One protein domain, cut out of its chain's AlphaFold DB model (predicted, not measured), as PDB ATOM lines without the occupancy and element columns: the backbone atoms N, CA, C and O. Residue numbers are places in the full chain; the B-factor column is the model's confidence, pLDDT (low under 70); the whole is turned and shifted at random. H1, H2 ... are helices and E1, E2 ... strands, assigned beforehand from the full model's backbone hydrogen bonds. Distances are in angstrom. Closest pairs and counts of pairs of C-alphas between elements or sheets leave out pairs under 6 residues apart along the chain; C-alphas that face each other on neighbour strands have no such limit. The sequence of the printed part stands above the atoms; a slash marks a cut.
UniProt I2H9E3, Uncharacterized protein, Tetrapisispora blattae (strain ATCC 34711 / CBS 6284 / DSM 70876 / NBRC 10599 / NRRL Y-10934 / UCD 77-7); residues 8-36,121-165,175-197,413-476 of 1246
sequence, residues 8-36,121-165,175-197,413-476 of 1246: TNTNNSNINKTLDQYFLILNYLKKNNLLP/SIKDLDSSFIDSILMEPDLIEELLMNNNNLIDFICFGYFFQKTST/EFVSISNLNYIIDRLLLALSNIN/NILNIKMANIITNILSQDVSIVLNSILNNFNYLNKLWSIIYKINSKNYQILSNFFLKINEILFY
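This is residues 8 to 36, 121 to 165, 175 to 197 and 413 to 476 of the 1246 residues of an uncharacterized protein of Tetrapisispora blattae (strain ATCC 34711 / CBS 6284 / DSM 70876 / NBRC 10599 / NRRL Y-10934 / UCD 77-7) (UniProt I2H9E3). Four helices, H5, H6, H8 and H9, make a bundle at one end of the model, and the long helix H1 makes the other end. The short helices H2, H3, H4 and H7 fill the space around the join, where a two-stranded antiparallel ribbon, E1 and E2, has its base by the end of H4 and the beginning of H5. The printed part has 161 residues, in the order H1 H2 H3 H4 E1 E2 H5 H6 H7 H8 H9, and is mostly helix. It is compact, with a radius of gyration of the C-alphas of 16.4 A and spans of 51 by 45 by 32 A.

E1, residues 158 to 162, and E2, residues 176 to 180, are antiparallel at 148 degrees; N 159 and O 179 are within hydrogen-bond range at 3.0 A, as are N 179 and O 159 at 2.8 A. H4, residues 148 to 156, is the hub, touching four helices. It touches H5, residues 181 to 197, only at their ends, with the closest C-alphas, Ile 154 and Asn 181, 5.5 A apart. H5 begins the up and down bundle, each helix running against the one before it, with H6, residues 413 to 428, H8, residues 442 to 454, and H9, residues 460 to 476. H5 and H6 touch at a steep tilt of 40 degrees, opposite ways; the closest C-alphas, Ala 192 and Asn 416, are 5.0 A apart. H8 and H9 form a helical hairpin, closest at C-alphas Ile 451 and Phe 467, 6.5 A. H6 and H8 are apart. H7, residues 432 to 439, touches H4 at a shallow tilt of 8 degrees, closest at C-alphas Cys 155 and Val 434, 6.1 A. H3, residues 139 to 144, only just touches H6, with 3 pairs of C-alphas within 8 A, the closest Ile 140 and Ile 426, 6.9 A. H1, residues 14 to 31, touches H2, residues 128 to 133, with residues 15 to 22 alone, the closest C-alphas being Ile 15 and Ile 133, 5.9 A. Every O i to N i+4 pair is within hydrogen-bond range in H1, H2, H3, H4, H6 and H7; H5 has 12 of 13, H8 5 of 9 and H9 11 of 13.

H1 runs 25.4 A from C-alpha 14 at (182.678, 239.073, 220.232). H5 is 24.6 A long, H9 23.4 A, H6 21.9 A and H8 19.4 A. C-alpha 158 of E1 is at (189.303, 254.226, 229.587), and H9 ends at C-alpha 476, (177.682, 269.145, 208.946).

The C-alphas farthest apart, Asn 32 and Lys 458, are 52.3 A apart. Residues 37 to 120, 166 to 174 and 198 to 412 are not printed, with C-alpha gaps of 11.5 A, 9.2 A and 10.0 A. Of the links printed whole, none is long. Mean pLDDT of the printed part is 79.6; 19 residues are under 70, among them 8 to 13 and 33 to 36.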
ATOM      1  N   THR A   8     169.490 240.213 226.676       39.06
ATOM      2  CA  THR A   8     169.050 238.965 226.032       39.06
ATOM      3  C   THR A   8     168.981 239.102 224.507       39.06
ATOM      4  O   THR A   8     168.043 238.600 223.891       39.06
ATOM      5  N   ASN A   9     169.954 239.785 223.892       39.72
ATOM      6  CA  ASN A   9     170.074 239.893 222.434       39.72
ATOM      7  C   ASN A   9     171.127 238.916 221.900       39.72
ATOM      8  O   ASN A   9     172.318 239.051 222.171       39.72
ATOM      9  N   THR A  10     170.683 237.935 221.116       42.94
ATOM     10  CA  THR A  10     171.514 236.858 220.562       42.94
ATOM     11  C   THR A  10     172.106 237.217 219.194       42.94
ATOM     12  O   THR A  10     171.802 236.560 218.201       42.94
ATOM     13  N   ASN A  11     172.969 238.236 219.149       46.41
ATOM     14  CA  ASN A  11     173.846 238.488 217.997       46.41
ATOM     15  C   ASN A  11     175.253 237.931 218.292       46.41
ATOM     16  O   ASN A  11     175.704 237.942 219.435       46.41
ATOM     17  N   ASN A  12     175.934 237.389 217.277       50.91
ATOM     18  CA  ASN A  12     177.102 236.513 217.475       50.91
ATOM     19  C   ASN A  12     178.439 237.225 217.774       50.91
ATOM     20  O   ASN A  12     179.424 236.532 218.072       50.91
ATOM     21  N   SER A  13     178.479 238.560 217.728       60.88
ATOM     22  CA  SER A  13     179.699 239.370 217.850       60.88
ATOM     23  C   SER A  13     180.518 239.036 219.105       60.88
ATOM     24  O   SER A  13     179.981 238.697 220.168       60.88
ATOM     25  N   ASN A  14     181.850 239.126 219.024       73.44
ATOM     26  CA  ASN A  14     182.678 239.073 220.232       73.44
ATOM     27  C   ASN A  14     182.722 240.429 220.940       73.44
ATOM     28  O   ASN A  14     183.033 240.459 222.126       73.44
ATOM     29  N   ILE A  15     182.324 241.513 220.263       77.69
ATOM     30  CA  ILE A  15     182.196 242.873 220.808       77.69
ATOM     31  C   ILE A  15     181.503 242.853 222.177       77.69
ATOM     32  O   ILE A  15     182.104 243.261 223.170       77.69
ATOM     33  N   ASN A  16     180.288 242.302 222.274       75.88
ATOM     34  CA  ASN A  16     179.548 242.271 223.542       75.88
ATOM     35  C   ASN A  16     180.243 241.413 224.620       75.88
ATOM     36  O   ASN A  16     180.248 241.792 225.787       75.88
ATOM     37  N   LYS A  17     180.932 240.327 224.237       79.62
ATOM     38  CA  LYS A  17     181.721 239.475 225.154       79.62
ATOM     39  C   LYS A  17     182.939 240.232 225.707       79.62
ATOM     40  O   LYS A  17     183.253 240.121 226.891       79.62
ATOM     41  N   THR A  18     183.611 241.016 224.865       81.88
ATOM     42  CA  THR A  18     184.757 241.862 225.235       81.88
ATOM     43  C   THR A  18     184.322 243.039 226.110       81.88
ATOM     44  O   THR A  18     185.003 243.355 227.086       81.88
ATOM     45  N   LEU A  19     183.157 243.637 225.828       81.25
ATOM     46  CA  LEU A  19     182.530 244.648 226.683       81.25
ATOM     47  C   LEU A  19     182.163 244.073 228.060       81.25
ATOM     48  O   LEU A  19     182.539 244.664 229.071       81.25
ATOM     49  N   ASP A  20     181.507 242.911 228.124       80.44
ATOM     50  CA  ASP A  20     181.170 242.239 229.388       80.44
ATOM     51  C   ASP A  20     182.422 241.963 230.239       80.44
ATOM     52  O   ASP A  20     182.424 242.228 231.444       80.44
ATOM     53  N   GLN A  21     183.519 241.495 229.628       81.38
ATOM     54  CA  GLN A  21     184.797 241.299 230.327       81.38
ATOM     55  C   GLN A  21     185.389 242.620 230.843       81.38
ATOM     56  O   GLN A  21     185.737 242.707 232.023       81.38
ATOM     57  N   TYR A  22     185.449 243.660 230.003       85.75
ATOM     58  CA  TYR A  22     185.911 244.993 230.402       85.75
ATOM     59  C   TYR A  22     185.090 245.547 231.578       85.75
ATOM     60  O   TYR A  22     185.653 246.003 232.575       85.75
ATOM     61  N   PHE A  23     183.757 245.461 231.518       82.38
ATOM     62  CA  PHE A  23     182.885 245.946 232.586       82.38
ATOM     63  C   PHE A  23     182.964 245.092 233.854       82.38
ATOM     64  O   PHE A  23     182.847 245.643 234.951       82.38
ATOM     65  N   LEU A  24     183.214 243.784 233.758       83.44
ATOM     66  CA  LEU A  24     183.456 242.921 234.918       83.44
ATOM     67  C   LEU A  24     184.750 243.329 235.642       83.44
ATOM     68  O   LEU A  24     184.729 243.531 236.860       83.44
ATOM     69  N   ILE A  25     185.841 243.542 234.900       82.56
ATOM     70  CA  ILE A  25     187.138 243.999 235.429       82.56
ATOM     71  C   ILE A  25     187.007 245.397 236.047       82.56
ATOM     72  O   ILE A  25     187.391 245.609 237.201       82.56
ATOM     73  N   LEU A  26     186.390 246.342 235.331       81.50
ATOM     74  CA  LEU A  26     186.173 247.710 235.802       81.50
ATOM     75  C   LEU A  26     185.332 247.750 237.089       81.50
ATOM     76  O   LEU A  26     185.677 248.457 238.038       81.50
ATOM     77  N   ASN A  27     184.253 246.963 237.160       81.31
ATOM     78  CA  ASN A  27     183.423 246.868 238.362       81.31
ATOM     79  C   ASN A  27     184.147 246.167 239.520       81.31
ATOM     80  O   ASN A  27     183.951 246.572 240.665       81.31
ATOM     81  N   TYR A  28     185.006 245.176 239.260       82.19
ATOM     82  CA  TYR A  28     185.850 244.553 240.287       82.19
ATOM     83  C   TYR A  28     186.840 245.562 240.886       82.19
ATOM     84  O   TYR A  28     186.871 245.751 242.104       82.19
ATOM     85  N   LEU A  29     187.602 246.268 240.040       79.00
ATOM     86  CA  LEU A  29     188.566 247.285 240.474       79.00
ATOM     87  C   LEU A  29     187.877 248.417 241.251       79.00
ATOM     88  O   LEU A  29     188.359 248.823 242.309       79.00
ATOM     89  N   LYS A  30     186.709 248.873 240.780       78.25
ATOM     90  CA  LYS A  30     185.892 249.892 241.453       78.25
ATOM     91  C   LYS A  30     185.343 249.414 242.800       78.25
ATOM     92  O   LYS A  30     185.448 250.143 243.779       78.25
ATOM     93  N   LYS A  31     184.785 248.200 242.876       77.38
ATOM     94  CA  LYS A  31     184.214 247.623 244.110       77.38
ATOM     95  C   LYS A  31     185.263 247.425 245.208       77.38
ATOM     96  O   LYS A  31     184.928 247.506 246.386       77.38
ATOM     97  N   ASN A  32     186.514 247.193 244.817       74.19
ATOM     98  CA  ASN A  32     187.638 246.970 245.725       74.19
ATOM     99  C   ASN A  32     188.480 248.240 245.985       74.19
ATOM    100  O   ASN A  32     189.526 248.142 246.619       74.19
ATOM    101  N   ASN A  33     188.054 249.420 245.504       68.50
ATOM    102  CA  ASN A  33     188.799 250.690 245.578       68.50
ATOM    103  C   ASN A  33     190.247 250.612 245.033       68.50
ATOM    104  O   ASN A  33     191.138 251.309 245.510       68.50
ATOM    105  N   LEU A  34     190.484 249.778 244.014       69.12
ATOM    106  CA  LEU A  34     191.799 249.566 243.388       69.12
ATOM    107  C   LEU A  34     192.107 250.560 242.251       69.12
ATOM    108  O   LEU A  34     193.153 250.457 241.614       69.12
ATOM    109  N   LEU A  35     191.210 251.509 241.972       68.25
ATOM    110  CA  LEU A  35     191.428 252.562 240.980       68.25
ATOM    111  C   LEU A  35     192.290 253.693 241.582       68.25
ATOM    112  O   LEU A  35     191.979 254.161 242.680       68.25
ATOM    113  N   PRO A  36     193.353 254.161 240.897       61.00
ATOM    114  CA  PRO A  36     194.184 255.260 241.387       61.00
ATOM    115  C   PRO A  36     193.417 256.593 241.403       61.00
ATOM    116  O   PRO A  36     192.469 256.793 240.642       61.00
ATOM    117  N   SER A 121     193.890 243.039 238.378       74.56
ATOM    118  CA  SER A 121     194.804 244.153 238.643       74.56
ATOM    119  C   SER A 121     194.551 245.351 237.718       74.56
ATOM    120  O   SER A 121     193.893 245.237 236.690       74.56
ATOM    121  N   ILE A 122     195.123 246.516 238.048       71.44
ATOM    122  CA  ILE A 122     195.061 247.732 237.207       71.44
ATOM    123  C   ILE A 122     195.632 247.479 235.795       71.44
ATOM    124  O   ILE A 122     195.214 248.126 234.840       71.44
ATOM    125  N   LYS A 123     196.573 246.533 235.651       72.69
ATOM    126  CA  LYS A 123     197.184 246.169 234.359       72.69
ATOM    127  C   LYS A 123     196.247 245.376 233.451       72.69
ATOM    128  O   LYS A 123     196.528 245.265 232.268       72.69
ATOM    129  N   ASP A 124     195.186 244.808 234.010       78.06
ATOM    130  CA  ASP A 124     194.255 243.917 233.318       78.06
ATOM    131  C   ASP A 124     193.162 244.732 232.593       78.06
ATOM    132  O   ASP A 124     192.272 244.173 231.965       78.06
ATOM    133  N   LEU A 125     193.231 246.064 232.707       82.19
ATOM    134  CA  LEU A 125     192.413 247.059 232.028       82.19
ATOM    135  C   LEU A 125     193.340 247.879 231.106       82.19
ATOM    136  O   LEU A 125     193.668 249.027 231.415       82.19
ATOM    137  N   ASP A 126     193.827 247.258 230.027       82.44
ATOM    138  CA  ASP A 126     194.797 247.819 229.069       82.44
ATOM    139  C   ASP A 126     194.167 248.133 227.689       82.44
ATOM    140  O   ASP A 126     192.944 248.165 227.548       82.44
ATOM    141  N   SER A 127     194.978 248.413 226.657       81.69
ATOM    142  CA  SER A 127     194.447 248.752 225.325       81.69
ATOM    143  C   SER A 127     193.867 247.557 224.560       81.69
ATOM    144  O   SER A 127     193.170 247.772 223.567       81.69
ATOM    145  N   SER A 128     194.099 246.314 225.007       83.62
ATOM    146  CA  SER A 128     193.741 245.108 224.249       83.62
ATOM    147  C   SER A 128     192.241 244.994 223.974       83.62
ATOM    148  O   SER A 128     191.856 244.499 222.916       83.62
ATOM    149  N   PHE A 129     191.388 245.531 224.853       83.44
ATOM    150  CA  PHE A 129     189.941 245.609 224.636       83.44
ATOM    151  C   PHE A 129     189.592 246.481 223.421       83.44
ATOM    152  O   PHE A 129     188.776 246.076 222.595       83.44
ATOM    153  N   ILE A 130     190.239 247.644 223.266       82.50
ATOM    154  CA  ILE A 130     190.041 248.525 222.103       82.50
ATOM    155  C   ILE A 130     190.670 247.915 220.854       82.50
ATOM    156  O   ILE A 130     190.013 247.858 219.819       82.50
ATOM    157  N   ASP A 131     191.908 247.426 220.939       83.25
ATOM    158  CA  ASP A 131     192.598 246.835 219.788       83.25
ATOM    159  C   ASP A 131     191.903 245.560 219.271       83.25
ATOM    160  O   ASP A 131     191.956 245.291 218.074       83.25
ATOM    161  N   SER A 132     191.204 244.813 220.137       81.38
ATOM    162  CA  SER A 132     190.354 243.679 219.738       81.38
ATOM    163  C   SER A 132     189.044 244.144 219.099       81.38
ATOM    164  O   SER A 132     188.669 243.646 218.043       81.38
ATOM    165  N   ILE A 133     188.356 245.124 219.697       83.69
ATOM    166  CA  ILE A 133     187.093 245.660 219.161       83.69
ATOM    167  C   ILE A 133     187.313 246.320 217.788       83.69
ATOM    168  O   ILE A 133     186.482 246.150 216.903       83.69
ATOM    169  N   LEU A 134     188.463 246.968 217.557       82.62
ATOM    170  CA  LEU A 134     188.876 247.507 216.250       82.62
ATOM    171  C   LEU A 134     189.186 246.438 215.177       82.62
ATOM    172  O   LEU A 134     189.448 246.806 214.033       82.62
ATOM    173  N   MET A 135     189.186 245.145 215.522       79.69
ATOM    174  CA  MET A 135     189.425 244.027 214.594       79.69
ATOM    175  C   MET A 135     188.161 243.207 214.286       79.69
ATOM    176  O   MET A 135     188.198 242.354 213.400       79.69
ATOM    177  N   GLU A 136     187.048 243.449 214.985       82.12
ATOM    178  CA  GLU A 136     185.776 242.759 214.742       82.12
ATOM    179  C   GLU A 136     185.080 243.334 213.487       82.12
ATOM    180  O   GLU A 136     184.946 244.555 213.371       82.12
ATOM    181  N   PRO A 137     184.611 242.495 212.541       75.19
ATOM    182  CA  PRO A 137     183.999 242.973 211.296       75.19
ATOM    183  C   PRO A 137     182.644 243.661 211.527       75.19
ATOM    184  O   PRO A 137     182.356 244.681 210.902       75.19
ATOM    185  N   ASP A 138     181.857 243.153 212.478       77.00
ATOM    186  CA  ASP A 138     180.492 243.602 212.794       77.00
ATOM    187  C   ASP A 138     180.448 245.003 213.450       77.00
ATOM    188  O   ASP A 138     179.377 245.551 213.709       77.00
ATOM    189  N   LEU A 139     181.609 245.609 213.735       80.81
ATOM    190  CA  LEU A 139     181.749 246.843 214.514       80.81
ATOM    191  C   LEU A 139     180.952 248.026 213.953       80.81
ATOM    192  O   LEU A 139     180.346 248.786 214.710       80.81
ATOM    193  N   ILE A 140     180.967 248.203 212.631       75.19
ATOM    194  CA  ILE A 140     180.268 249.314 211.969       75.19
ATOM    195  C   ILE A 140     178.751 249.075 211.989       75.19
ATOM    196  O   ILE A 140     177.985 250.027 212.145       75.19
ATOM    197  N   GLU A 141     178.314 247.815 211.910       77.44
ATOM    198  CA  GLU A 141     176.901 247.453 212.015       77.44
ATOM    199  C   GLU A 141     176.382 247.657 213.446       77.44
ATOM    200  O   GLU A 141     175.353 248.301 213.624       77.44
ATOM    201  N   GLU A 142     177.112 247.244 214.490       75.12
ATOM    202  CA  GLU A 142     176.694 247.514 215.877       75.12
ATOM    203  C   GLU A 142     176.663 249.012 216.233       75.12
ATOM    204  O   GLU A 142     175.832 249.436 217.045       75.12
ATOM    205  N   LEU A 143     177.521 249.831 215.612       75.44
ATOM    206  CA  LEU A 143     177.454 251.292 215.730       75.44
ATOM    207  C   LEU A 143     176.217 251.869 215.024       75.44
ATOM    208  O   LEU A 143     175.544 252.727 215.596       75.44
ATOM    209  N   LEU A 144     175.878 251.380 213.825       71.75
ATOM    210  CA  LEU A 144     174.653 251.748 213.098       71.75
ATOM    211  C   LEU A 144     173.376 251.334 213.846       71.75
ATOM    212  O   LEU A 144     172.426 252.111 213.926       71.75
ATOM    213  N   MET A 145     173.378 250.153 214.466       76.94
ATOM    214  CA  MET A 145     172.288 249.646 215.309       76.94
ATOM    215  C   MET A 145     172.187 250.366 216.670       76.94
ATOM    216  O   MET A 145     171.382 249.976 217.514       76.94
ATOM    217  N   ASN A 146     172.982 251.422 216.895       70.19
ATOM    218  CA  ASN A 146     173.051 252.199 218.132       70.19
ATOM    219  C   ASN A 146     173.233 251.323 219.389       70.19
ATOM    220  O   ASN A 146     172.509 251.476 220.378       70.19
ATOM    221  N   ASN A 147     174.219 250.414 219.385       79.62
ATOM    222  CA  ASN A 147     174.596 249.678 220.596       79.62
ATOM    223  C   ASN A 147     175.124 250.657 221.668       79.62
ATOM    224  O   ASN A 147     176.307 250.997 221.704       79.62
ATOM    225  N   ASN A 148     174.236 251.097 222.566       75.62
ATOM    226  CA  ASN A 148     174.540 252.065 223.623       75.62
ATOM    227  C   ASN A 148     175.751 251.656 224.477       75.62
ATOM    228  O   ASN A 148     176.524 252.522 224.872       75.62
ATOM    229  N   ASN A 149     175.963 250.356 224.720       76.31
ATOM    230  CA  ASN A 149     177.097 249.870 225.516       76.31
ATOM    231  C   ASN A 149     178.437 250.086 224.794       76.31
ATOM    232  O   ASN A 149     179.427 250.454 225.425       76.31
ATOM    233  N   LEU A 150     178.459 249.885 223.472       81.75
ATOM    234  CA  LEU A 150     179.616 250.141 222.610       81.75
ATOM    235  C   LEU A 150     179.890 251.648 222.484       81.75
ATOM    236  O   LEU A 150     181.040 252.080 222.574       81.75
ATOM    237  N   ILE A 151     178.837 252.459 222.343       79.12
ATOM    238  CA  ILE A 151     178.933 253.924 222.263       79.12
ATOM    239  C   ILE A 151     179.460 254.510 223.584       79.12
ATOM    240  O   ILE A 151     180.411 255.296 223.559       79.12
ATOM    241  N   ASP A 152     178.919 254.090 224.733       79.62
ATOM    242  CA  ASP A 152     179.406 254.483 226.065       79.62
ATOM    243  C   ASP A 152     180.860 254.041 226.285       79.62
ATOM    244  O   ASP A 152     181.668 254.797 226.830       79.62
ATOM    245  N   PHE A 153     181.227 252.835 225.840       85.00
ATOM    246  CA  PHE A 153     182.597 252.331 225.925       85.00
ATOM    247  C   PHE A 153     183.583 253.152 225.080       85.00
ATOM    248  O   PHE A 153     184.683 253.442 225.549       85.00
ATOM    249  N   ILE A 154     183.204 253.578 223.873       82.25
ATOM    250  CA  ILE A 154     184.048 254.434 223.024       82.25
ATOM    251  C   ILE A 154     184.166 255.848 223.617       82.25
ATOM    252  O   ILE A 154     185.274 256.379 223.712       82.25
ATOM    253  N   CYS A 155     183.052 256.453 224.045       78.19
ATOM    254  CA  CYS A 155     183.018 257.853 224.488       78.19
ATOM    255  C   CYS A 155     183.565 258.062 225.909       78.19
ATOM    256  O   CYS A 155     184.284 259.031 226.156       78.19
ATOM    257  N   PHE A 156     183.225 257.169 226.845       78.62
ATOM    258  CA  PHE A 156     183.477 257.333 228.283       78.62
ATOM    259  C   PHE A 156     184.381 256.247 228.886       78.62
ATOM    260  O   PHE A 156     184.805 256.376 230.037       78.62
ATOM    261  N   GLY A 157     184.687 255.186 228.135       82.75
ATOM    262  CA  GLY A 157     185.626 254.154 228.563       82.75
ATOM    263  C   GLY A 157     187.079 254.638 228.604       82.75
ATOM    264  O   GLY A 157     187.464 255.619 227.956       82.75
ATOM    265  N   TYR A 158     187.886 253.942 229.401       84.50
ATOM    266  CA  TYR A 158     189.303 254.226 229.587       84.50
ATOM    267  C   TYR A 158     190.072 252.967 229.990       84.50
ATOM    268  O   TYR A 158     189.521 252.055 230.605       84.50
ATOM    269  N   PHE A 159     191.370 252.966 229.714       87.06
ATOM    270  CA  PHE A 159     192.314 251.947 230.170       87.06
ATOM    271  C   PHE A 159     193.518 252.599 230.864       87.06
ATOM    272  O   PHE A 159     193.685 253.822 230.812       87.06
ATOM    273  N   PHE A 160     194.362 251.812 231.533       81.75
ATOM    274  CA  PHE A 160     195.548 252.315 232.229       81.75
ATOM    275  C   PHE A 160     196.842 251.933 231.513       81.75
ATOM    276  O   PHE A 160     197.121 250.760 231.281       81.75
ATOM    277  N   GLN A 161     197.695 252.926 231.252       80.06
ATOM    278  CA  GLN A 161     199.058 252.702 230.771       80.06
ATOM    279  C   GLN A 161     200.077 253.121 231.837       80.06
ATOM    280  O   GLN A 161     199.930 254.148 232.503       80.06
ATOM    281  N   LYS A 162     201.131 252.317 232.013       74.19
ATOM    282  CA  LYS A 162     202.231 252.626 232.934       74.19
ATOM    283  C   LYS A 162     203.122 253.724 232.346       74.19
ATOM    284  O   LYS A 162     203.630 253.559 231.239       74.19
ATOM    285  N   THR A 163     203.401 254.787 233.101       60.75
ATOM    286  CA  THR A 163     204.353 255.818 232.656       60.75
ATOM    287  C   THR A 163     205.794 255.320 232.753       60.75
ATOM    288  O   THR A 163     206.282 255.009 233.842       60.75
ATOM    289  N   SER A 164     206.508 255.274 231.627       51.28
ATOM    290  CA  SER A 164     207.948 255.001 231.579       51.28
ATOM    291  C   SER A 164     208.755 256.292 231.758       51.28
ATOM    292  O   SER A 164     209.336 256.808 230.804       51.28
ATOM    293  N   THR A 165     208.778 256.833 232.978       42.69
ATOM    294  CA  THR A 165     209.627 257.978 233.337       42.69
ATOM    295  C   THR A 165     211.097 257.561 233.381       42.69
ATOM    296  O   THR A 165     211.611 257.073 234.387       42.69
ATOM    297  N   GLU A 175     203.271 255.329 238.762       59.38
ATOM    298  CA  GLU A 175     202.110 256.044 238.224       59.38
ATOM    299  C   GLU A 175     201.546 255.312 236.989       59.38
ATOM    300  O   GLU A 175     202.260 254.893 236.071       59.38
ATOM    301  N   PHE A 176     200.226 255.135 237.010       68.12
ATOM    302  CA  PHE A 176     199.418 254.653 235.899       68.12
ATOM    303  C   PHE A 176     198.527 255.808 235.455       68.12
ATOM    304  O   PHE A 176     197.807 256.380 236.273       68.12
ATOM    305  N   VAL A 177     198.567 256.143 234.169       77.19
ATOM    306  CA  VAL A 177     197.734 257.198 233.586       77.19
ATOM    307  C   VAL A 177     196.525 256.557 232.918       77.19
ATOM    308  O   VAL A 177     196.668 255.613 232.140       77.19
ATOM    309  N   SER A 178     195.338 257.073 233.232       81.06
ATOM    310  CA  SER A 178     194.087 256.727 232.558       81.06
ATOM    311  C   SER A 178     194.042 257.373 231.172       81.06
ATOM    312  O   SER A 178     194.079 258.601 231.064       81.06
ATOM    313  N   ILE A 179     193.928 256.563 230.125       82.12
ATOM    314  CA  ILE A 179     193.794 257.007 228.735       82.12
ATOM    315  C   ILE A 179     192.352 256.756 228.294       82.12
ATOM    316  O   ILE A 179     191.864 255.634 228.386       82.12
ATOM    317  N   SER A 180     191.667 257.801 227.821       86.94
ATOM    318  CA  SER A 180     190.322 257.679 227.242       86.94
ATOM    319  C   SER A 180     190.363 256.879 225.938       86.94
ATOM    320  O   SER A 180     191.232 257.108 225.093       86.94
ATOM    321  N   ASN A 181     189.386 255.995 225.756       87.81
ATOM    322  CA  ASN A 181     189.257 255.144 224.575       87.81
ATOM    323  C   ASN A 181     189.205 255.965 223.275       87.81
ATOM    324  O   ASN A 181     190.003 255.724 222.368       87.81
ATOM    325  N   LEU A 182     188.370 257.009 223.215       86.44
ATOM    326  CA  LEU A 182     188.306 257.938 222.079       86.44
ATOM    327  C   LEU A 182     189.645 258.651 221.809       86.44
ATOM    328  O   LEU A 182     190.030 258.814 220.651       86.44
ATOM    329  N   ASN A 183     190.399 259.026 222.851       86.38
ATOM    330  CA  ASN A 183     191.736 259.601 222.664       86.38
ATOM    331  C   ASN A 183     192.699 258.591 222.019       86.38
ATOM    332  O   ASN A 183     193.423 258.941 221.090       86.38
ATOM    333  N   TYR A 184     192.709 257.347 222.509       87.00
ATOM    334  CA  TYR A 184     193.570 256.292 221.976       87.00
ATOM    335  C   TYR A 184     193.223 255.947 220.525       87.00
ATOM    336  O   TYR A 184     194.128 255.817 219.708       87.00
ATOM    337  N   ILE A 185     191.935 255.889 220.173       86.94
ATOM    338  CA  ILE A 185     191.469 255.689 218.792       86.94
ATOM    339  C   ILE A 185     192.038 256.778 217.861       86.94
ATOM    340  O   ILE A 185     192.605 256.464 216.814       86.94
ATOM    341  N   ILE A 186     191.984 258.054 218.266       88.50
ATOM    342  CA  ILE A 186     192.549 259.169 217.484       88.50
ATOM    343  C   ILE A 186     194.087 259.083 217.399       88.50
ATOM    344  O   ILE A 186     194.658 259.307 216.331       88.50
ATOM    345  N   ASP A 187     194.772 258.711 218.483       87.56
ATOM    346  CA  ASP A 187     196.232 258.528 218.474       87.56
ATOM    347  C   ASP A 187     196.666 257.322 217.611       87.56
ATOM    348  O   ASP A 187     197.684 257.395 216.919       87.56
ATOM    349  N   ARG A 188     195.869 256.244 217.562       85.75
ATOM    350  CA  ARG A 188     196.082 255.080 216.680       85.75
ATOM    351  C   ARG A 188     195.869 255.433 215.207       85.75
ATOM    352  O   ARG A 188     196.673 255.002 214.380       85.75
ATOM    353  N   LEU A 189     194.876 256.268 214.879       88.19
ATOM    354  CA  LEU A 189     194.726 256.842 213.535       88.19
ATOM    355  C   LEU A 189     195.963 257.662 213.156       88.19
ATOM    356  O   LEU A 189     196.571 257.423 212.114       88.19
ATOM    357  N   LEU A 190     196.387 258.594 214.014       86.44
ATOM    358  CA  LEU A 190     197.556 259.430 213.739       86.44
ATOM    359  C   LEU A 190     198.840 258.610 213.554       86.44
ATOM    360  O   LEU A 190     199.637 258.974 212.685       86.44
ATOM    361  N   LEU A 191     199.010 257.520 214.311       86.19
ATOM    362  CA  LEU A 191     200.114 256.568 214.171       86.19
ATOM    363  C   LEU A 191     200.074 255.846 212.813       86.19
ATOM    364  O   LEU A 191     201.073 255.853 212.091       86.19
ATOM    365  N   ALA A 192     198.924 255.278 212.436       82.81
ATOM    366  CA  ALA A 192     198.746 254.592 211.155       82.81
ATOM    367  C   ALA A 192     199.037 255.528 209.966       82.81
ATOM    368  O   ALA A 192     199.790 255.169 209.060       82.81
ATOM    369  N   LEU A 193     198.536 256.768 210.020       83.88
ATOM    370  CA  LEU A 193     198.786 257.796 209.005       83.88
ATOM    371  C   LEU A 193     200.255 258.261 208.961       83.88
ATOM    372  O   LEU A 193     200.738 258.626 207.894       83.88
ATOM    373  N   SER A 194     201.000 258.249 210.078       82.56
ATOM    374  CA  SER A 194     202.456 258.493 210.025       82.56
ATOM    375  C   SER A 194     203.231 257.322 209.422       82.56
ATOM    376  O   SER A 194     204.162 257.567 208.660       82.56
ATOM    377  N   ASN A 195     202.831 256.077 209.695       79.75
ATOM    378  CA  ASN A 195     203.478 254.894 209.118       79.75
ATOM    379  C   ASN A 195     203.338 254.888 207.585       79.75
ATOM    380  O   ASN A 195     204.323 254.694 206.878       79.75
ATOM    381  N   ILE A 196     202.142 255.222 207.080       77.44
ATOM    382  CA  ILE A 196     201.843 255.387 205.644       77.44
ATOM    383  C   ILE A 196     202.733 256.458 204.972       77.44
ATOM    384  O   ILE A 196     202.968 256.383 203.769       77.44
ATOM    385  N   ASN A 197     203.270 257.428 205.721       66.00
ATOM    386  CA  ASN A 197     204.090 258.520 205.179       66.00
ATOM    387  C   ASN A 197     205.612 258.294 205.219       66.00
ATOM    388  O   ASN A 197     206.334 259.027 204.547       66.00
ATOM    389  N   ASN A 413     201.911 247.925 205.518       65.81
ATOM    390  CA  ASN A 413     201.143 248.988 204.861       65.81
ATOM    391  C   ASN A 413     199.660 248.645 204.723       65.81
ATOM    392  O   ASN A 413     198.815 249.474 205.057       65.81
ATOM    393  N   ILE A 414     199.335 247.418 204.311       73.25
ATOM    394  CA  ILE A 414     197.942 246.981 204.145       73.25
ATOM    395  C   ILE A 414     197.228 246.994 205.504       73.25
ATOM    396  O   ILE A 414     196.075 247.413 205.596       73.25
ATOM    397  N   LEU A 415     197.926 246.609 206.579       75.56
ATOM    398  CA  LEU A 415     197.389 246.650 207.940       75.56
ATOM    399  C   LEU A 415     197.183 248.089 208.447       75.56
ATOM    400  O   LEU A 415     196.123 248.386 208.995       75.56
ATOM    401  N   ASN A 416     198.140 248.998 208.223       78.06
ATOM    402  CA  ASN A 416     197.992 250.415 208.586       78.06
ATOM    403  C   ASN A 416     196.838 251.088 207.817       78.06
ATOM    404  O   ASN A 416     196.062 251.828 208.417       78.06
ATOM    405  N   ILE A 417     196.677 250.803 206.518       80.38
ATOM    406  CA  ILE A 417     195.583 251.349 205.697       80.38
ATOM    407  C   ILE A 417     194.227 250.775 206.132       80.38
ATOM    408  O   ILE A 417     193.259 251.526 206.246       80.38
ATOM    409  N   LYS A 418     194.132 249.472 206.440       80.50
ATOM    410  CA  LYS A 418     192.906 248.872 207.002       80.50
ATOM    411  C   LYS A 418     192.540 249.484 208.358       80.50
ATOM    412  O   LYS A 418     191.398 249.893 208.540       80.50
ATOM    413  N   MET A 419     193.509 249.637 209.263       81.19
ATOM    414  CA  MET A 419     193.317 250.298 210.562       81.19
ATOM    415  C   MET A 419     192.837 251.751 210.397       81.19
ATOM    416  O   MET A 419     191.882 252.164 211.053       81.19
ATOM    417  N   ALA A 420     193.453 252.520 209.493       84.69
ATOM    418  CA  ALA A 420     193.046 253.895 209.208       84.69
ATOM    419  C   ALA A 420     191.624 253.973 208.623       84.69
ATOM    420  O   ALA A 420     190.852 254.827 209.052       84.69
ATOM    421  N   ASN A 421     191.242 253.059 207.722       83.69
ATOM    422  CA  ASN A 421     189.870 252.952 207.208       83.69
ATOM    423  C   ASN A 421     188.855 252.668 208.323       83.69
ATOM    424  O   ASN A 421     187.865 253.387 208.433       83.69
ATOM    425  N   ILE A 422     189.108 251.665 209.172       82.81
ATOM    426  CA  ILE A 422     188.204 251.289 210.272       82.81
ATOM    427  C   ILE A 422     188.025 252.462 211.242       82.81
ATOM    428  O   ILE A 422     186.896 252.852 211.530       82.81
ATOM    429  N   ILE A 423     189.120 253.088 211.689       85.06
ATOM    430  CA  ILE A 423     189.037 254.219 212.623       85.06
ATOM    431  C   ILE A 423     188.370 255.443 211.976       85.06
ATOM    432  O   ILE A 423     187.544 256.090 212.618       85.06
ATOM    433  N   THR A 424     188.673 255.747 210.710       85.94
ATOM    434  CA  THR A 424     187.997 256.837 209.984       85.94
ATOM    435  C   THR A 424     186.501 256.566 209.903       85.94
ATOM    436  O   THR A 424     185.727 257.459 210.223       85.94
ATOM    437  N   ASN A 425     186.085 255.337 209.566       84.69
ATOM    438  CA  ASN A 425     184.674 254.956 209.517       84.69
ATOM    439  C   ASN A 425     183.976 255.219 210.863       84.69
ATOM    440  O   ASN A 425     182.986 255.944 210.875       84.69
ATOM    441  N   ILE A 426     184.541 254.753 211.987       83.88
ATOM    442  CA  ILE A 426     184.003 254.990 213.345       83.88
ATOM    443  C   ILE A 426     183.853 256.489 213.650       83.88
ATOM    444  O   ILE A 426     182.821 256.912 214.166       83.88
ATOM    445  N   LEU A 427     184.869 257.300 213.335       85.75
ATOM    446  CA  LEU A 427     184.867 258.748 213.591       85.75
ATOM    447  C   LEU A 427     183.975 259.539 212.615       85.75
ATOM    448  O   LEU A 427     183.621 260.678 212.908       85.75
ATOM    449  N   SER A 428     183.630 258.942 211.471       87.12
ATOM    450  CA  SER A 428     182.757 259.503 210.431       87.12
ATOM    451  C   SER A 428     181.299 259.032 210.521       87.12
ATOM    452  O   SER A 428     180.455 259.511 209.773       87.12
ATOM    453  N   GLN A 429     180.986 258.078 211.400       85.81
ATOM    454  CA  GLN A 429     179.630 257.555 211.542       85.81
ATOM    455  C   GLN A 429     178.726 258.599 212.214       85.81
ATOM    456  O   GLN A 429     179.163 259.265 213.154       85.81
ATOM    457  N   ASP A 430     177.451 258.713 211.812       81.81
ATOM    458  CA  ASP A 430     176.523 259.714 212.379       81.81
ATOM    459  C   ASP A 430     175.991 259.379 213.794       81.81
ATOM    460  O   ASP A 430     174.832 259.599 214.154       81.81
ATOM    461  N   VAL A 431     176.863 258.843 214.648       84.38
ATOM    462  CA  VAL A 431     176.579 258.589 216.057       84.38
ATOM    463  C   VAL A 431     176.720 259.907 216.818       84.38
ATOM    464  O   VAL A 431     177.806 260.299 217.251       84.38
ATOM    465  N   SER A 432     175.594 260.600 217.004       82.44
ATOM    466  CA  SER A 432     175.524 261.944 217.605       82.44
ATOM    467  C   SER A 432     176.288 262.091 218.935       82.44
ATOM    468  O   SER A 432     176.865 263.149 219.197       82.44
ATOM    469  N   ILE A 433     176.349 261.040 219.764       82.81
ATOM    470  CA  ILE A 433     177.081 261.035 221.046       82.81
ATOM    471  C   ILE A 433     178.605 261.075 220.822       82.81
ATOM    472  O   ILE A 433     179.299 261.857 221.478       82.81
ATOM    473  N   VAL A 434     179.124 260.301 219.859       82.69
ATOM    474  CA  VAL A 434     180.550 260.289 219.484       82.69
ATOM    475  C   VAL A 434     180.934 261.644 218.889       82.69
ATOM    476  O   VAL A 434     181.862 262.290 219.375       82.69
ATOM    477  N   LEU A 435     180.163 262.129 217.908       85.81
ATOM    478  CA  LEU A 435     180.426 263.405 217.239       85.81
ATOM    479  C   LEU A 435     180.384 264.589 218.219       85.81
ATOM    480  O   LEU A 435     181.288 265.422 218.202       85.81
ATOM    481  N   ASN A 436     179.413 264.648 219.140       85.81
ATOM    482  CA  ASN A 436     179.397 265.683 220.184       85.81
ATOM    483  C   ASN A 436     180.569 265.554 221.172       85.81
ATOM    484  O   ASN A 436     181.092 266.576 221.616       85.81
ATOM    485  N   SER A 437     181.015 264.337 221.495       85.31
ATOM    486  CA  SER A 437     182.182 264.112 222.365       85.31
ATOM    487  C   SER A 437     183.494 264.580 221.719       85.31
ATOM    488  O   SER A 437     184.378 265.079 222.418       85.31
ATOM    489  N   ILE A 438     183.603 264.492 220.388       87.75
ATOM    490  CA  ILE A 438     184.701 265.080 219.607       87.75
ATOM    491  C   ILE A 438     184.561 266.610 219.558       87.75
ATOM    492  O   ILE A 438     185.485 267.322 219.946       87.75
ATOM    493  N   LEU A 439     183.397 267.124 219.144       88.00
ATOM    494  CA  LEU A 439     183.133 268.560 218.955       88.00
ATOM    495  C   LEU A 439     183.258 269.396 220.237       88.00
ATOM    496  O   LEU A 439     183.592 270.575 220.169       88.00
ATOM    497  N   ASN A 440     182.997 268.806 221.406       87.25
ATOM    498  CA  ASN A 440     183.165 269.476 222.698       87.25
ATOM    499  C   ASN A 440     184.631 269.502 223.186       87.25
ATOM    500  O   ASN A 440     184.915 270.167 224.181       87.25
ATOM    501  N   ASN A 441     185.562 268.788 222.535       87.81
ATOM    502  CA  ASN A 441     186.948 268.657 222.986       87.81
ATOM    503  C   ASN A 441     187.959 269.186 221.953       87.81
ATOM    504  O   ASN A 441     188.363 268.496 221.013       87.81
ATOM    505  N   PHE A 442     188.459 270.396 222.209       86.31
ATOM    506  CA  PHE A 442     189.487 271.066 221.406       86.31
ATOM    507  C   PHE A 442     190.768 270.234 221.214       86.31
ATOM    508  O   PHE A 442     191.430 270.401 220.192       86.31
ATOM    509  N   ASN A 443     191.118 269.320 222.129       86.38
ATOM    510  CA  ASN A 443     192.294 268.454 221.975       86.38
ATOM    511  C   ASN A 443     192.066 267.355 220.925       86.38
ATOM    512  O   ASN A 443     192.985 267.016 220.180       86.38
ATOM    513  N   TYR A 444     190.844 266.821 220.827       88.75
ATOM    514  CA  TYR A 444     190.479 265.826 219.812       88.75
ATOM    515  C   TYR A 444     190.395 266.479 218.429       88.75
ATOM    516  O   TYR A 444     191.008 265.986 217.483       88.75
ATOM    517  N   LEU A 445     189.752 267.647 218.333       87.69
ATOM    518  CA  LEU A 445     189.719 268.438 217.100       87.69
ATOM    519  C   LEU A 445     191.126 268.870 216.647       87.69
ATOM    520  O   LEU A 445     191.431 268.748 215.465       87.69
ATOM    521  N   ASN A 446     192.017 269.281 217.561       87.50
ATOM    522  CA  ASN A 446     193.424 269.571 217.239       87.50
ATOM    523  C   ASN A 446     194.151 268.366 216.635       87.50
ATOM    524  O   ASN A 446     194.827 268.498 215.613       87.50
ATOM    525  N   LYS A 447     194.013 267.186 217.250       88.25
ATOM    526  CA  LYS A 447     194.632 265.952 216.752       88.25
ATOM    527  C   LYS A 447     194.122 265.593 215.357       88.25
ATOM    528  O   LYS A 447     194.939 265.327 214.480       88.25
ATOM    529  N   LEU A 448     192.813 265.663 215.121       88.94
ATOM    530  CA  LEU A 448     192.219 265.383 213.808       88.94
ATOM    531  C   LEU A 448     192.630 266.420 212.749       88.94
ATOM    532  O   LEU A 448     193.022 266.042 211.648       88.94
ATOM    533  N   TRP A 449     192.661 267.710 213.090       88.75
ATOM    534  CA  TRP A 449     193.170 268.747 212.186       88.75
ATOM    535  C   TRP A 449     194.672 268.634 211.909       88.75
ATOM    536  O   TRP A 449     195.112 269.030 210.832       88.75
ATOM    537  N   SER A 450     195.468 268.045 212.811       86.12
ATOM    538  CA  SER A 450     196.908 267.846 212.581       86.12
ATOM    539  C   SER A 450     197.230 266.936 211.386       86.12
ATOM    540  O   SER A 450     198.352 266.972 210.876       86.12
ATOM    541  N   ILE A 451     196.247 266.168 210.894       86.06
ATOM    542  CA  ILE A 451     196.355 265.381 209.659       86.06
ATOM    543  C   ILE A 451     196.694 266.287 208.464       86.06
ATOM    544  O   ILE A 451     197.471 265.864 207.613       86.06
ATOM    545  N   ILE A 452     196.224 267.543 208.426       85.62
ATOM    546  CA  ILE A 452     196.447 268.453 207.287       85.62
ATOM    547  C   ILE A 452     197.938 268.732 207.018       85.62
ATOM    548  O   ILE A 452     198.350 268.850 205.868       85.62
ATOM    549  N   TYR A 453     198.783 268.734 208.056       82.06
ATOM    550  CA  TYR A 453     200.237 268.906 207.912       82.06
ATOM    551  C   TYR A 453     200.940 267.665 207.334       82.06
ATOM    552  O   TYR A 453     202.104 267.742 206.946       82.06
ATOM    553  N   LYS A 454     200.261 266.509 207.288       78.12
ATOM    554  CA  LYS A 454     200.776 265.259 206.707       78.12
ATOM    555  C   LYS A 454     200.434 265.105 205.220       78.12
ATOM    556  O   LYS A 454     201.035 264.242 204.585       78.12
ATOM    557  N   ILE A 455     199.498 265.899 204.686       77.94
ATOM    558  CA  ILE A 455     198.943 265.737 203.327       77.94
ATOM    559  C   ILE A 455     199.961 266.084 202.233       77.94
ATOM    560  O   ILE A 455     199.940 265.446 201.189       77.94
ATOM    561  N   ASN A 456     200.921 266.977 202.507       66.81
ATOM    562  CA  ASN A 456     202.021 267.367 201.604       66.81
ATOM    563  C   ASN A 456     203.055 266.236 201.322       66.81
ATOM    564  O   ASN A 456     204.241 266.502 201.120       66.81
ATOM    565  N   SER A 457     202.643 264.966 201.368       71.31
ATOM    566  CA  SER A 457     203.441 263.773 201.074       71.31
ATOM    567  C   SER A 457     203.025 263.147 199.735       71.31
ATOM    568  O   SER A 457     202.007 263.507 199.144       71.31
ATOM    569  N   LYS A 458     203.776 262.144 199.258       68.19
ATOM    570  CA  LYS A 458     203.416 261.393 198.039       68.19
ATOM    571  C   LYS A 458     202.041 260.711 198.122       68.19
ATOM    572  O   LYS A 458     201.405 260.514 197.095       68.19
ATOM    573  N   ASN A 459     201.568 260.389 199.329       77.38
ATOM    574  CA  ASN A 459     200.325 259.646 199.568       77.38
ATOM    575  C   ASN A 459     199.111 260.567 199.814       77.38
ATOM    576  O   ASN A 459     198.135 260.147 200.439       77.38
ATOM    577  N   TYR A 460     199.162 261.814 199.320       78.19
ATOM    578  CA  TYR A 460     198.174 262.865 199.591       78.19
ATOM    579  C   TYR A 460     196.719 262.417 199.390       78.19
ATOM    580  O   TYR A 460     195.907 262.676 200.268       78.19
ATOM    581  N   GLN A 461     196.402 261.677 198.316       80.75
ATOM    582  CA  GLN A 461     195.035 261.232 197.979       80.75
ATOM    583  C   GLN A 461     194.387 260.375 199.080       80.75
ATOM    584  O   GLN A 461     193.201 260.495 199.376       80.75
ATOM    585  N   ILE A 462     195.174 259.508 199.721       82.19
ATOM    586  CA  ILE A 462     194.692 258.653 200.813       82.19
ATOM    587  C   ILE A 462     194.445 259.513 202.061       82.19
ATOM    588  O   ILE A 462     193.435 259.365 202.747       82.19
ATOM    589  N   LEU A 463     195.354 260.453 202.339       84.81
ATOM    590  CA  LEU A 463     195.278 261.334 203.504       84.81
ATOM    591  C   LEU A 463     194.175 262.394 203.387       84.81
ATOM    592  O   LEU A 463     193.517 262.681 204.385       84.81
ATOM    593  N   SER A 464     193.950 262.949 202.193       85.62
ATOM    594  CA  SER A 464     192.874 263.901 201.908       85.62
ATOM    595  C   SER A 464     191.516 263.248 202.115       85.62
ATOM    596  O   SER A 464     190.664 263.826 202.780       85.62
ATOM    597  N   ASN A 465     191.337 262.012 201.644       87.19
ATOM    598  CA  ASN A 465     190.072 261.296 201.782       87.19
ATOM    599  C   ASN A 465     189.767 260.969 203.255       87.19
ATOM    600  O   ASN A 465     188.637 261.163 203.702       87.19
ATOM    601  N   PHE A 466     190.772 260.566 204.045       88.50
ATOM    602  CA  PHE A 466     190.614 260.401 205.497       88.50
ATOM    603  C   PHE A 466     190.351 261.728 206.228       88.50
ATOM    604  O   PHE A 466     189.511 261.777 207.127       88.50
ATOM    605  N   PHE A 467     191.037 262.811 205.845       91.25
ATOM    606  CA  PHE A 467     190.824 264.138 206.424       91.25
ATOM    607  C   PHE A 467     189.402 264.647 206.153       91.25
ATOM    608  O   PHE A 467     188.705 265.014 207.099       91.25
ATOM    609  N   LEU A 468     188.962 264.633 204.892       90.94
ATOM    610  CA  LEU A 468     187.658 265.136 204.463       90.94
ATOM    611  C   LEU A 468     186.516 264.321 205.075       90.94
ATOM    612  O   LEU A 468     185.650 264.904 205.723       90.94
ATOM    613  N   LYS A 469     186.562 262.981 204.998       90.31
ATOM    614  CA  LYS A 469     185.489 262.109 205.513       90.31
ATOM    615  C   LYS A 469     185.174 262.332 207.001       90.31
ATOM    616  O   LYS A 469     184.025 262.200 207.411       90.31
ATOM    617  N   ILE A 470     186.173 262.691 207.812       90.81
ATOM    618  CA  ILE A 470     185.971 263.044 209.228       90.81
ATOM    619  C   ILE A 470     185.512 264.504 209.369       90.81
ATOM    620  O   ILE A 470     184.566 264.799 210.101       90.81
ATOM    621  N   ASN A 471     186.191 265.438 208.701       91.25
ATOM    622  CA  ASN A 471     186.009 266.869 208.942       91.25
ATOM    623  C   ASN A 471     184.732 267.449 208.326       91.25
ATOM    624  O   ASN A 471     184.127 268.327 208.938       91.25
ATOM    625  N   GLU A 472     184.272 266.923 207.190       91.12
ATOM    626  CA  GLU A 472     182.971 267.277 206.624       91.12
ATOM    627  C   GLU A 472     181.829 266.879 207.556       91.12
ATOM    628  O   GLU A 472     180.955 267.694 207.829       91.12
ATOM    629  N   ILE A 473     181.849 265.666 208.113       89.88
ATOM    630  CA  ILE A 473     180.754 265.169 208.960       89.88
ATOM    631  C   ILE A 473     180.732 265.881 210.321       89.88
ATOM    632  O   ILE A 473     179.658 266.248 210.804       89.88
ATOM    633  N   LEU A 474     181.897 266.200 210.897       89.38
ATOM    634  CA  LEU A 474     181.984 267.090 212.065       89.38
ATOM    635  C   LEU A 474     181.428 268.496 211.768       89.38
ATOM    636  O   LEU A 474     180.739 269.073 212.614       89.38
ATOM    637  N   PHE A 475     181.694 269.034 210.573       90.75
ATOM    638  CA  PHE A 475     181.174 270.326 210.125       90.75
ATOM    639  C   PHE A 475     179.656 270.300 209.879       90.75
ATOM    640  O   PHE A 475     178.956 271.169 210.397       90.75
ATOM    641  N   TYR A 476     179.124 269.300 209.169       87.62
ATOM    642  CA  TYR A 476     177.682 269.145 208.946       87.62
ATOM    643  C   TYR A 476     176.922 268.963 210.269       87.62
ATOM    644  O   TYR A 476     175.873 269.575 210.460       87.62
TER     645      TYR A 476